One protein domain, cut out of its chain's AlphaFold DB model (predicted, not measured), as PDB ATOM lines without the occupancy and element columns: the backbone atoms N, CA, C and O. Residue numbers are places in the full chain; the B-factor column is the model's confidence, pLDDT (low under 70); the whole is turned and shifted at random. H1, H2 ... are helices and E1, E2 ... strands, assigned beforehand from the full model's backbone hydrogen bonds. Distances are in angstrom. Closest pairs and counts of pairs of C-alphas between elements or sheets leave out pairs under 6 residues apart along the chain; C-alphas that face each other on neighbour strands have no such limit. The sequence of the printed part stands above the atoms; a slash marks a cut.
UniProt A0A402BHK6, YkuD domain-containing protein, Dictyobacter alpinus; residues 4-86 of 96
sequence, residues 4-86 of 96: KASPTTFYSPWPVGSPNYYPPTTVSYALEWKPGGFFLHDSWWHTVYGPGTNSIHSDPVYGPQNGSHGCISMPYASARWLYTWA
ATOM      1  N   LYS A   4      21.787  38.925  10.819       95.69
ATOM      2  CA  LYS A   4      21.038  39.584   9.741       95.69
ATOM      3  C   LYS A   4      21.082  41.095   9.936       95.69
ATOM      4  O   LYS A   4      20.900  41.556  11.059       95.69
ATOM      5  N   ALA A   5      21.274  41.846   8.856       96.44
ATOM      6  CA  ALA A   5      21.242  43.307   8.873       96.44
ATOM      7  C   ALA A   5      20.557  43.865   7.615       96.44
ATOM      8  O   ALA A   5      20.721  43.321   6.521       96.44
ATOM      9  N   SER A   6      19.775  44.937   7.776       95.69
ATOM     10  CA  SER A   6      19.071  45.612   6.683       95.69
ATOM     11  C   SER A   6      18.612  47.024   7.093       95.69
ATOM     12  O   SER A   6      17.922  47.142   8.110       95.69
ATOM     13  N   PRO A   7      18.932  48.074   6.309       96.25
ATOM     14  CA  PRO A   7      20.073  48.138   5.387       96.25
ATOM     15  C   PRO A   7      21.403  48.064   6.156       96.25
ATOM     16  O   PRO A   7      21.436  48.239   7.375       96.25
ATOM     17  N   THR A   8      22.511  47.803   5.463       96.75
ATOM     18  CA  THR A   8      23.847  47.855   6.080       96.75
ATOM     19  C   THR A   8      24.919  48.282   5.084       96.75
ATOM     20  O   THR A   8      24.721  48.209   3.872       96.75
ATOM     21  N   THR A   9      26.064  48.723   5.598       96.50
ATOM     22  CA  THR A   9      27.226  49.120   4.797       96.50
ATOM     23  C   THR A   9      28.408  48.231   5.142       96.50
ATOM     24  O   THR A   9      28.783  48.099   6.307       96.50
ATOM     25  N   PHE A  10      29.007  47.628   4.119       94.75
ATOM     26  CA  PHE A  10      30.240  46.868   4.249       94.75
ATOM     27  C   PHE A  10      31.444  47.792   4.135       94.75
ATOM     28  O   PHE A  10      31.516  48.632   3.237       94.75
ATOM     29  N   TYR A  11      32.402  47.600   5.037       93.50
ATOM     30  CA  TYR A  11      33.670  48.314   5.050       93.50
ATOM     31  C   TYR A  11      34.798  47.323   4.798       93.50
ATOM     32  O   TYR A  11      34.866  46.275   5.445       93.50
ATOM     33  N   SER A  12      35.684  47.664   3.863       91.44
ATOM     34  CA  SER A  12      36.832  46.828   3.529       91.44
ATOM     35  C   SER A  12      37.737  46.614   4.746       91.44
ATOM     36  O   SER A  12      38.143  47.593   5.374       91.44
ATOM     37  N   PRO A  13      38.112  45.358   5.059       90.38
ATOM     38  CA  PRO A  13      39.133  45.077   6.063       90.38
ATOM     39  C   PRO A  13      40.547  45.403   5.557       90.38
ATOM     40  O   PRO A  13      41.481  45.495   6.350       90.38
ATOM     41  N   TRP A  14      40.724  45.576   4.242       92.00
ATOM     42  CA  TRP A  14      41.984  45.998   3.636       92.00
ATOM     43  C   TRP A  14      42.092  47.526   3.588       92.00
ATOM     44  O   TRP A  14      41.075  48.190   3.362       92.00
ATOM     45  N   PRO A  15      43.301  48.095   3.753       94.06
ATOM     46  CA  PRO A  15      43.519  49.536   3.665       94.06
ATOM     47  C   PRO A  15      43.345  50.054   2.233       94.06
ATOM     48  O   PRO A  15      43.564  49.326   1.261       94.06
ATOM     49  N   VAL A  16      43.009  51.342   2.112       94.31
ATOM     50  CA  VAL A  16      42.974  52.059   0.826       94.31
ATOM     51  C   VAL A  16      44.324  51.898   0.116       94.31
ATOM     52  O   VAL A  16      45.372  52.111   0.721       94.31
ATOM     53  N   GLY A  17      44.296  51.500  -1.159       92.69
ATOM     54  CA  GLY A  17      45.490  51.208  -1.965       92.69
ATOM     55  C   GLY A  17      45.862  49.723  -2.045       92.69
ATOM     56  O   GLY A  17      46.687  49.350  -2.876       92.69
ATOM     57  N   SER A  18      45.240  48.853  -1.241       93.25
ATOM     58  CA  SER A  18      45.352  47.403  -1.430       93.25
ATOM     59  C   SER A  18      44.641  46.959  -2.719       93.25
ATOM     60  O   SER A  18      43.542  47.447  -2.984       93.25
ATOM     61  N   PRO A  19      45.169  45.971  -3.471       88.50
ATOM     62  CA  PRO A  19      44.452  45.364  -4.598       88.50
ATOM     63  C   PRO A  19      43.095  44.743  -4.228       88.50
ATOM     64  O   PRO A  19      42.245  44.587  -5.095       88.50
ATOM     65  N   ASN A  20      42.888  44.408  -2.947       87.69
ATOM     66  CA  ASN A  20      41.644  43.821  -2.430       87.69
ATOM     67  C   ASN A  20      40.717  44.866  -1.781       87.69
ATOM     68  O   ASN A  20      39.669  44.519  -1.234       87.69
ATOM     69  N   TYR A  21      41.115  46.142  -1.767       91.12
ATOM     70  CA  TYR A  21      40.297  47.203  -1.196       91.12
ATOM     71  C   TYR A  21      38.995  47.360  -1.980       91.12
ATOM     72  O   TYR A  21      38.998  47.412  -3.209       91.12
ATOM     73  N   TYR A  22      37.894  47.531  -1.253       89.81
ATOM     74  CA  TYR A  22      36.638  48.015  -1.810       89.81
ATOM     75  C   TYR A  22      36.142  49.239  -1.022       89.81
ATOM     76  O   TYR A  22      36.309  49.293   0.202       89.81
ATOM     77  N   PRO A  23      35.558  50.247  -1.699       92.31
ATOM     78  CA  PRO A  23      34.976  51.401  -1.022       92.31
ATOM     79  C   PRO A  23      33.797  50.971  -0.138       92.31
ATOM     80  O   PRO A  23      33.264  49.884  -0.335       92.31
ATOM     81  N   PRO A  24      33.360  51.797   0.829       95.06
ATOM     82  CA  PRO A  24      32.150  51.511   1.590       95.06
ATOM     83  C   PRO A  24      30.972  51.186   0.664       95.06
ATOM     84  O   PRO A  24      30.592  52.007  -0.172       95.06
ATOM     85  N   THR A  25      30.400  49.994   0.825       94.31
ATOM     86  CA  THR A  25      29.373  49.470  -0.082       94.31
ATOM     87  C   THR A  25      28.092  49.208   0.686       94.31
ATOM     88  O   THR A  25      28.030  48.308   1.526       94.31
ATOM     89  N   THR A  26      27.057  49.991   0.399       96.44
ATOM     90  CA  THR A  26      25.728  49.791   0.980       96.44
ATOM     91  C   THR A  26      24.981  48.682   0.248       96.44
ATOM     92  O   THR A  26      24.919  48.668  -0.984       96.44
ATOM     93  N   VAL A  27      24.400  47.775   1.030       96.94
ATOM     94  CA  VAL A  27      23.538  46.677   0.584       96.94
ATOM     95  C   VAL A  27      22.219  46.716   1.349       96.94
ATOM     96  O   VAL A  27      22.137  47.196   2.486       96.94
ATOM     97  N   SER A  28      21.162  46.215   0.724       98.00
ATOM     98  CA  SER A  28      19.815  46.252   1.291       98.00
ATOM     99  C   SER A  28      19.601  45.154   2.327       98.00
ATOM    100  O   SER A  28      18.965  45.392   3.352       98.00
ATOM    101  N   TYR A  29      20.128  43.955   2.080       98.12
ATOM    102  CA  TYR A  29      19.941  42.769   2.907       98.12
ATOM    103  C   TYR A  29      21.251  42.004   3.027       98.12
ATOM    104  O   TYR A  29      21.826  41.595   2.025       98.12
ATOM    105  N   ALA A  30      21.687  41.754   4.258       97.50
ATOM    106  CA  ALA A  30      22.864  40.946   4.547       97.50
ATOM    107  C   ALA A  30      22.509  39.828   5.530       97.50
ATOM    108  O   ALA A  30      21.912  40.082   6.579       97.50
ATOM    109  N   LEU A  31      22.893  38.594   5.199       97.50
ATOM    110  CA  LEU A  31      22.762  37.420   6.061       97.50
ATOM    111  C   LEU A  31      24.143  36.782   6.242       97.50
ATOM    112  O   LEU A  31      24.708  36.244   5.291       97.50
ATOM    113  N   GLU A  32      24.703  36.831   7.446       96.06
ATOM    114  CA  GLU A  32      26.046  36.302   7.707       96.06
ATOM    115  C   GLU A  32      26.017  34.776   7.762       96.06
ATOM    116  O   GLU A  32      25.388  34.180   8.643       96.06
ATOM    117  N   TRP A  33      26.702  34.117   6.831       94.12
ATOM    118  CA  TRP A  33      26.721  32.657   6.757       94.12
ATOM    119  C   TRP A  33      27.995  32.040   7.334       94.12
ATOM    120  O   TRP A  33      27.951  30.879   7.739       94.12
ATOM    121  N   LYS A  34      29.085  32.809   7.433       92.19
ATOM    122  CA  LYS A  34      30.342  32.411   8.075       92.19
ATOM    123  C   LYS A  34      30.938  33.601   8.843       92.19
ATOM    124  O   LYS A  34      30.968  34.699   8.289       92.19
ATOM    125  N   PRO A  35      31.452  33.390  10.073       88.81
ATOM    126  CA  PRO A  35      32.085  34.455  10.840       88.81
ATOM    127  C   PRO A  35      33.273  35.071  10.099       88.81
ATOM    128  O   PRO A  35      34.002  34.380   9.375       88.81
ATOM    129  N   GLY A  36      33.488  36.365  10.325       85.31
ATOM    130  CA  GLY A  36      34.566  37.129   9.695       85.31
ATOM    131  C   GLY A  36      34.126  37.912   8.458       85.31
ATOM    132  O   GLY A  36      34.967  38.233   7.627       85.31
ATOM    133  N   GLY A  37      32.827  38.208   8.338       88.81
ATOM    134  CA  GLY A  37      32.312  39.116   7.314       88.81
ATOM    135  C   GLY A  37      31.890  38.449   6.003       88.81
ATOM    136  O   GLY A  37      31.957  39.083   4.954       88.81
ATOM    137  N   PHE A  38      31.457  37.184   6.040       93.06
ATOM    138  CA  PHE A  38      30.972  36.465   4.859       93.06
ATOM    139  C   PHE A  38      29.442  36.469   4.829       93.06
ATOM    140  O   PHE A  38      28.783  35.813   5.645       93.06
ATOM    141  N   PHE A  39      28.870  37.187   3.862       96.00
ATOM    142  CA  PHE A  39      27.429  37.429   3.784       96.00
ATOM    143  C   PHE A  39      26.802  36.868   2.505       96.00
ATOM    144  O   PHE A  39      27.431  36.833   1.450       96.00
ATOM    145  N   LEU A  40      25.541  36.450   2.612       96.62
ATOM    146  CA  LEU A  40      24.593  36.372   1.503       96.62
ATOM    147  C   LEU A  40      23.956  37.763   1.381       96.62
ATOM    148  O   LEU A  40      23.420  38.246   2.384       96.62
ATOM    149  N   HIS A  41      24.038  38.424   0.225       97.06
ATOM    150  CA  HIS A  41      23.539  39.801   0.098       97.06
ATOM    151  C   HIS A  41      23.144  40.208  -1.325       97.06
ATOM    152  O   HIS A  41      23.573  39.589  -2.299       97.06
ATOM    153  N   ASP A  42      22.348  41.275  -1.442       97.12
ATOM    154  CA  ASP A  42      22.073  41.923  -2.726       97.12
ATOM    155  C   ASP A  42      23.250  42.758  -3.223       97.12
ATOM    156  O   ASP A  42      24.065  43.267  -2.453       97.12
ATOM    157  N   SER A  43      23.310  42.921  -4.534       94.62
ATOM    158  CA  SER A  43      24.402  43.593  -5.226       94.62
ATOM    159  C   SER A  43      23.852  44.370  -6.412       94.62
ATOM    160  O   SER A  43      23.381  43.798  -7.391       94.62
ATOM    161  N   TRP A  44      23.912  45.696  -6.327       92.31
ATOM    162  CA  TRP A  44      23.442  46.593  -7.387       92.31
ATOM    163  C   TRP A  44      24.495  46.837  -8.479       92.31
ATOM    164  O   TRP A  44      24.181  47.446  -9.494       92.31
ATOM    165  N   TRP A  45      25.736  46.381  -8.273       90.50
ATOM    166  CA  TRP A  45      26.891  46.635  -9.146       90.50
ATOM    167  C   TRP A  45      27.246  45.476 -10.093       90.50
ATOM    168  O   TRP A  45      28.289  45.527 -10.740       90.50
ATOM    169  N   HIS A  46      26.418  44.429 -10.172       89.50
ATOM    170  CA  HIS A  46      26.500  43.391 -11.208       89.50
ATOM    171  C   HIS A  46      25.136  42.717 -11.446       89.50
ATOM    172  O   HIS A  46      24.227  42.790 -10.616       89.50
ATOM    173  N   THR A  47      24.982  42.083 -12.605       93.06
ATOM    174  CA  THR A  47      23.733  41.502 -13.133       93.06
ATOM    175  C   THR A  47      23.855  40.031 -13.516       93.06
ATOM    176  O   THR A  47      22.831  39.365 -13.679       93.06
ATOM    177  N   VAL A  48      25.075  39.503 -13.628       93.25
ATOM    178  CA  VAL A  48      25.322  38.091 -13.940       93.25
ATOM    179  C   VAL A  48      25.600  37.310 -12.659       93.25
ATOM    180  O   VAL A  48      26.460  37.677 -11.861       93.25
ATOM    181  N   TYR A  49      24.871  36.211 -12.475       93.00
ATOM    182  CA  TYR A  49      24.948  35.347 -11.299       93.00
ATOM    183  C   TYR A  49      24.945  33.878 -11.722       93.00
ATOM    184  O   TYR A  49      24.298  33.518 -12.705       93.00
ATOM    185  N   GLY A  50      25.591  33.021 -10.932       90.25
ATOM    186  CA  GLY A  50      25.535  31.569 -11.099       90.25
ATOM    187  C   GLY A  50      26.888  30.945 -11.452       90.25
ATOM    188  O   GLY A  50      27.936  31.524 -11.164       90.25
ATOM    189  N   PRO A  51      26.897  29.730 -12.025       89.56
ATOM    190  CA  PRO A  51      28.135  29.025 -12.347       89.56
ATOM    191  C   PRO A  51      29.062  29.854 -13.247       89.56
ATOM    192  O   PRO A  51      28.632  30.387 -14.267       89.56
ATOM    193  N   GLY A  52      30.342  29.945 -12.872       88.56
ATOM    194  CA  GLY A  52      31.364  30.675 -13.629       88.56
ATOM    195  C   GLY A  52      31.507  32.161 -13.285       88.56
ATOM    196  O   GLY A  52      32.412  32.803 -13.807       88.56
ATOM    197  N   THR A  53      30.685  32.717 -12.385       90.62
ATOM    198  CA  THR A  53      30.801  34.126 -11.944       90.62
ATOM    199  C   THR A  53      31.634  34.301 -10.669       90.62
ATOM    200  O   THR A  53      31.683  35.383 -10.086       90.62
ATOM    201  N   ASN A  54      32.268  33.229 -10.188       87.56
ATOM    202  CA  ASN A  54      33.118  33.226  -8.995       87.56
ATOM    203  C   ASN A  54      34.568  33.672  -9.272       87.56
ATOM    204  O   ASN A  54      35.347  33.827  -8.334       87.56
ATOM    205  N   SER A  55      34.929  33.865 -10.539       89.38
ATOM    206  CA  SER A  55      36.216  34.388 -11.007       89.38
ATOM    207  C   SER A  55      35.980  35.538 -11.996       89.38
ATOM    208  O   SER A  55      34.873  36.078 -12.072       89.38
ATOM    209  N   ILE A  56      37.019  35.948 -12.731       90.50
ATOM    210  CA  ILE A  56      36.890  36.964 -13.778       90.50
ATOM    211  C   ILE A  56      35.848  36.509 -14.806       90.50
ATOM    212  O   ILE A  56      35.996  35.455 -15.423       90.50
ATOM    213  N   HIS A  57      34.815  37.323 -14.999       92.06
ATOM    214  CA  HIS A  57      33.728  37.072 -15.939       92.06
ATOM    215  C   HIS A  57      33.276  38.376 -16.604       92.06
ATOM    216  O   HIS A  57      33.664  39.470 -16.197       92.06
ATOM    217  N   SER A  58      32.472  38.258 -17.658       93.44
ATOM    218  CA  SER A  58      31.912  39.411 -18.362       93.44
ATOM    219  C   SER A  58      30.483  39.666 -17.900       93.44
ATOM    220  O   SER A  58      29.644  38.765 -17.960       93.44
ATOM    221  N   ASP A  59      30.208  40.891 -17.471       93.25
ATOM    222  CA  ASP A  59      28.869  41.403 -17.217       93.25
ATOM    223  C   ASP A  59      28.438  42.311 -18.385       93.25
ATOM    224  O   ASP A  59      29.176  43.225 -18.759       93.25
ATOM    225  N   PRO A  60      27.260  42.093 -18.993       94.00
ATOM    226  CA  PRO A  60      26.826  42.859 -20.160       94.00
ATOM    227  C   PRO A  60      26.491  44.325 -19.844       94.00
ATOM    228  O   PRO A  60      26.423  45.137 -20.764       94.00
ATOM    229  N   VAL A  61      26.265  44.668 -18.574       94.12
ATOM    230  CA  VAL A  61      25.911  46.020 -18.117       94.12
ATOM    231  C   VAL A  61      27.131  46.751 -17.561       94.12
ATOM    232  O   VAL A  61      27.310  47.937 -17.827       94.12
ATOM    233  N   TYR A  62      27.979  46.048 -16.811       91.12
ATOM    234  CA  TYR A  62      29.092  46.648 -16.068       91.12
ATOM    235  C   TYR A  62      30.484  46.273 -16.601       91.12
ATOM    236  O   TYR A  62      31.484  46.792 -16.111       91.12
ATOM    237  N   GLY A  63      30.566  45.416 -17.622       92.44
ATOM    238  CA  GLY A  63      31.821  45.002 -18.244       92.44
ATOM    239  C   GLY A  63      32.547  43.892 -17.468       92.44
ATOM    240  O   GLY A  63      31.903  43.077 -16.808       92.44
ATOM    241  N   PRO A  64      33.886  43.801 -17.566       91.19
ATOM    242  CA  PRO A  64      34.662  42.801 -16.837       91.19
ATOM    243  C   PRO A  64      34.465  42.926 -15.322       91.19
ATOM    244  O   PRO A  64      34.746  43.967 -14.731       91.19
ATOM    245  N   GLN A  65      34.021  41.843 -14.699       89.38
ATOM    246  CA  GLN A  65      33.798  41.726 -13.264       89.38
ATOM    247  C   GLN A  65      34.750  40.691 -12.679       89.38
ATOM    248  O   GLN A  65      35.122  39.721 -13.342       89.38
ATOM    249  N   ASN A  66      35.117  40.872 -11.415       86.44
ATOM    250  CA  ASN A  66      35.753  39.821 -10.629       86.44
ATOM    251  C   ASN A  66      34.709  39.140  -9.736       86.44
ATOM    252  O   ASN A  66      33.653  39.705  -9.444       86.44
ATOM    253  N   GLY A  67      35.026  37.934  -9.274       83.44
ATOM    254  CA  GLY A  67      34.280  37.306  -8.192       83.44
ATOM    255  C   GLY A  67      34.317  38.152  -6.911       83.44
ATOM    256  O   GLY A  67      35.051  39.134  -6.787       83.44
ATOM    257  N   SER A  68      33.516  37.757  -5.928       85.44
ATOM    258  CA  SER A  68      33.489  38.411  -4.621       85.44
ATOM    259  C   SER A  68      34.720  38.063  -3.769       85.44
ATOM    260  O   SER A  68      35.436  37.094  -4.017       85.44
ATOM    261  N   HIS A  69      34.895  38.776  -2.655       86.44
ATOM    262  CA  HIS A  69      35.865  38.427  -1.608       86.44
ATOM    263  C   HIS A  69      35.367  37.305  -0.664       86.44
ATOM    264  O   HIS A  69      35.721  37.269   0.512       86.44
ATOM    265  N   GLY A  70      34.510  36.403  -1.159       88.44
ATOM    266  CA  GLY A  70      33.924  35.286  -0.408       88.44
ATOM    267  C   GLY A  70      32.455  35.466  -0.007       88.44
ATOM    268  O   GLY A  70      31.819  34.505   0.430       88.44
ATOM    269  N   CYS A  71      31.888  36.663  -0.170       92.75
ATOM    270  CA  CYS A  71      30.442  36.862  -0.068       92.75
ATOM    271  C   CYS A  71      29.699  36.167  -1.219       92.75
ATOM    272  O   CYS A  71      30.265  35.906  -2.276       92.75
ATOM    273  N   ILE A  72      28.411  35.896  -1.043       94.25
ATOM    274  CA  ILE A  72      27.563  35.344  -2.102       94.25
ATOM    275  C   ILE A  72      26.554  36.416  -2.481       94.25
ATOM    276  O   ILE A  72      25.602  36.693  -1.746       94.25
ATOM    277  N   SER A  73      26.815  37.038  -3.621       94.56
ATOM    278  CA  SER A  73      25.997  38.106  -4.177       94.56
ATOM    279  C   SER A  73      24.825  37.526  -4.967       94.56
ATOM    280  O   SER A  73      24.943  36.459  -5.577       94.56
ATOM    281  N   MET A  74      23.678  38.197  -4.930       95.25
ATOM    282  CA  MET A  74      22.460  37.757  -5.613       95.25
ATOM    283  C   MET A  74      21.581  38.947  -6.016       95.25
ATOM    284  O   MET A  74      21.738  40.044  -5.475       95.25
ATOM    285  N   PRO A  75      20.601  38.752  -6.917       96.38
ATOM    286  CA  PRO A  75      19.636  39.794  -7.232       96.38
ATOM    287  C   PRO A  75      18.887  40.279  -5.986       96.38
ATOM    288  O   PRO A  75      18.561  39.491  -5.093       96.38
ATOM    289  N   TYR A  76      18.523  41.564  -5.970       96.81
ATOM    290  CA  TYR A  76      17.781  42.193  -4.870       96.81
ATOM    291  C   TYR A  76      16.557  41.381  -4.422       96.81
ATOM    292  O   TYR A  76      16.354  41.156  -3.230       96.81
ATOM    293  N   ALA A  77      15.753  40.897  -5.375       97.31
ATOM    294  CA  ALA A  77      14.555  40.117  -5.074       97.31
ATOM    295  C   ALA A  77      14.880  38.802  -4.341       97.31
ATOM    296  O   ALA A  77      14.175  38.436  -3.400       97.31
ATOM    297  N   SER A  78      15.966  38.127  -4.727       97.31
ATOM    298  CA  SER A  78      16.436  36.896  -4.084       97.31
ATOM    299  C   SER A  78      16.939  37.163  -2.668       97.31
ATOM    300  O   SER A  78      16.549  36.452  -1.744       97.31
ATOM    301  N   ALA A  79      17.735  38.222  -2.477       97.56
ATOM    302  CA  ALA A  79      18.233  38.604  -1.156       97.56
ATOM    303  C   ALA A  79      17.086  38.990  -0.218       97.56
ATOM    304  O   ALA A  79      17.040  38.529   0.921       97.56
ATOM    305  N   ARG A  80      16.116  39.769  -0.715       98.12
ATOM    306  CA  ARG A  80      14.909  40.142   0.030       98.12
ATOM    307  C   ARG A  80      14.109  38.916   0.446       98.12
ATOM    308  O   ARG A  80      13.751  38.792   1.614       98.12
ATOM    309  N   TRP A  81      13.838  38.012  -0.496       98.06
ATOM    310  CA  TRP A  81      13.109  36.779  -0.211       98.06
ATOM    311  C   TRP A  81      13.823  35.954   0.859       98.06
ATOM    312  O   TRP A  81      13.211  35.583   1.860       98.06
ATOM    313  N   LEU A  82      15.130  35.735   0.694       96.75
ATOM    314  CA  LEU A  82      15.924  34.946   1.626       96.75
ATOM    315  C   LEU A  82      15.978  35.600   3.011       96.75
ATOM    316  O   LEU A  82      15.829  34.919   4.027       96.75
ATOM    317  N   TYR A  83      16.127  36.927   3.056       97.12
ATOM    318  CA  TYR A  83      16.084  37.704   4.287       97.12
ATOM    319  C   TYR A  83      14.735  37.584   4.987       97.12
ATOM    320  O   TYR A  83      14.699  37.516   6.207       97.12
ATOM    321  N   THR A  84      13.610  37.534   4.284       96.94
ATOM    322  CA  THR A  84      12.313  37.325   4.945       96.94
ATOM    323  C   THR A  84      12.125  35.873   5.387       96.94
ATOM    324  O   THR A  84      11.612  35.631   6.476       96.94
ATOM    325  N   TRP A  85      12.559  34.913   4.574       97.50
ATOM    326  CA  TRP A  85      12.291  33.492   4.784       97.50
ATOM    327  C   TRP A  85      13.174  32.837   5.855       97.50
ATOM    328  O   TRP A  85      12.662  32.027   6.620       97.50
ATOM    329  N   ALA A  86      14.471  33.160   5.930       96.38
ATOM    330  CA  ALA A  86      15.428  32.436   6.775       96.38
ATOM    331  C   ALA A  86      15.539  33.019   8.203       96.38
ATOM    332  O   ALA A  86      16.029  34.150   8.367       96.38
TER     333      ALA A  86
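This is residues 4 to 86 of the 96 residues of the protein "YkuD domain-containing protein" of Dictyobacter alpinus (UniProt A0A402BHK6). A small three-stranded sheet, E3 E4 E7, forms the middle, with the one helix H1 crossing one of its faces. The hairpin of E1 and E2 lies on the side of the sheet away from H1, and a second little hairpin, E5 and E6, is set off beyond E7, with long unnamed stretches, residues 11 to 24 and 43 to 56, filling much of the rest. The printed part has 83 residues, with seven named strands and then one named helix along the chain; the sheet order E3, E4, E7 is mixed, and the other two sheets are antiparallel pairs. The class is mixed, helices and strands, though under half of the residues are in named elements. The whole is compact, with a radius of gyration of the C-alphas of 12.8 A and spans of 34 by 30 by 19 A.

E1 is residues 8 to 10, beginning at C-alpha 8 at (23.847, 47.855, 6.080), and E2 is residues 25 to 27. E3, residues 30 to 34, is 11.9 A long, and E4, residues 38 to 42, is 12.9 A. E5 is residues 57 to 59, E6 residues 63 to 65 and E7 residues 72 to 74. H1, residues 76 to 85, is 14.1 A long and ends at C-alpha 85 at (12.291, 33.492, 4.784).

E3 and E4 are an antiparallel hairpin, with N 31 and O 40 2.9 A apart, within hydrogen-bond range. E7 is parallel to E4 at 7 degrees, with N 72 and O 39 at 2.8 A. H1 is on this sheet at a height of 7.4 A, only just over E3 and E4, with 3 of its C-alphas falling on each, and runs across the strands, at 64 degrees to E3 on the local plane. The closest C-alphas of E4 and H1 are those of Asp 42 and Tyr 76, 4.8 A apart. In H1 every O i to N i+4 pair is within hydrogen-bond range. Residues 4 to 5 pair antiparallel with residues 30 to 31 of E3. The hairpin E1 and E2 has N 10 and O 25 at 2.9 A; E2 comes nearest to E4 at the C-alphas of Val 27 and Asp 42, 6.0 A apart. The hairpin E5 and E6 has N 59 and O 63 at 2.8 A, and both strands are apart from E7 and H1.

The C-alphas farthest apart are those of Gly 17 and Trp 85, 38.2 A. The links E1 to E2 and E4 to E5 are long, 14 residues each. The printed part has no cut; its mean pLDDT is 93.2, and no printed residue is under 70.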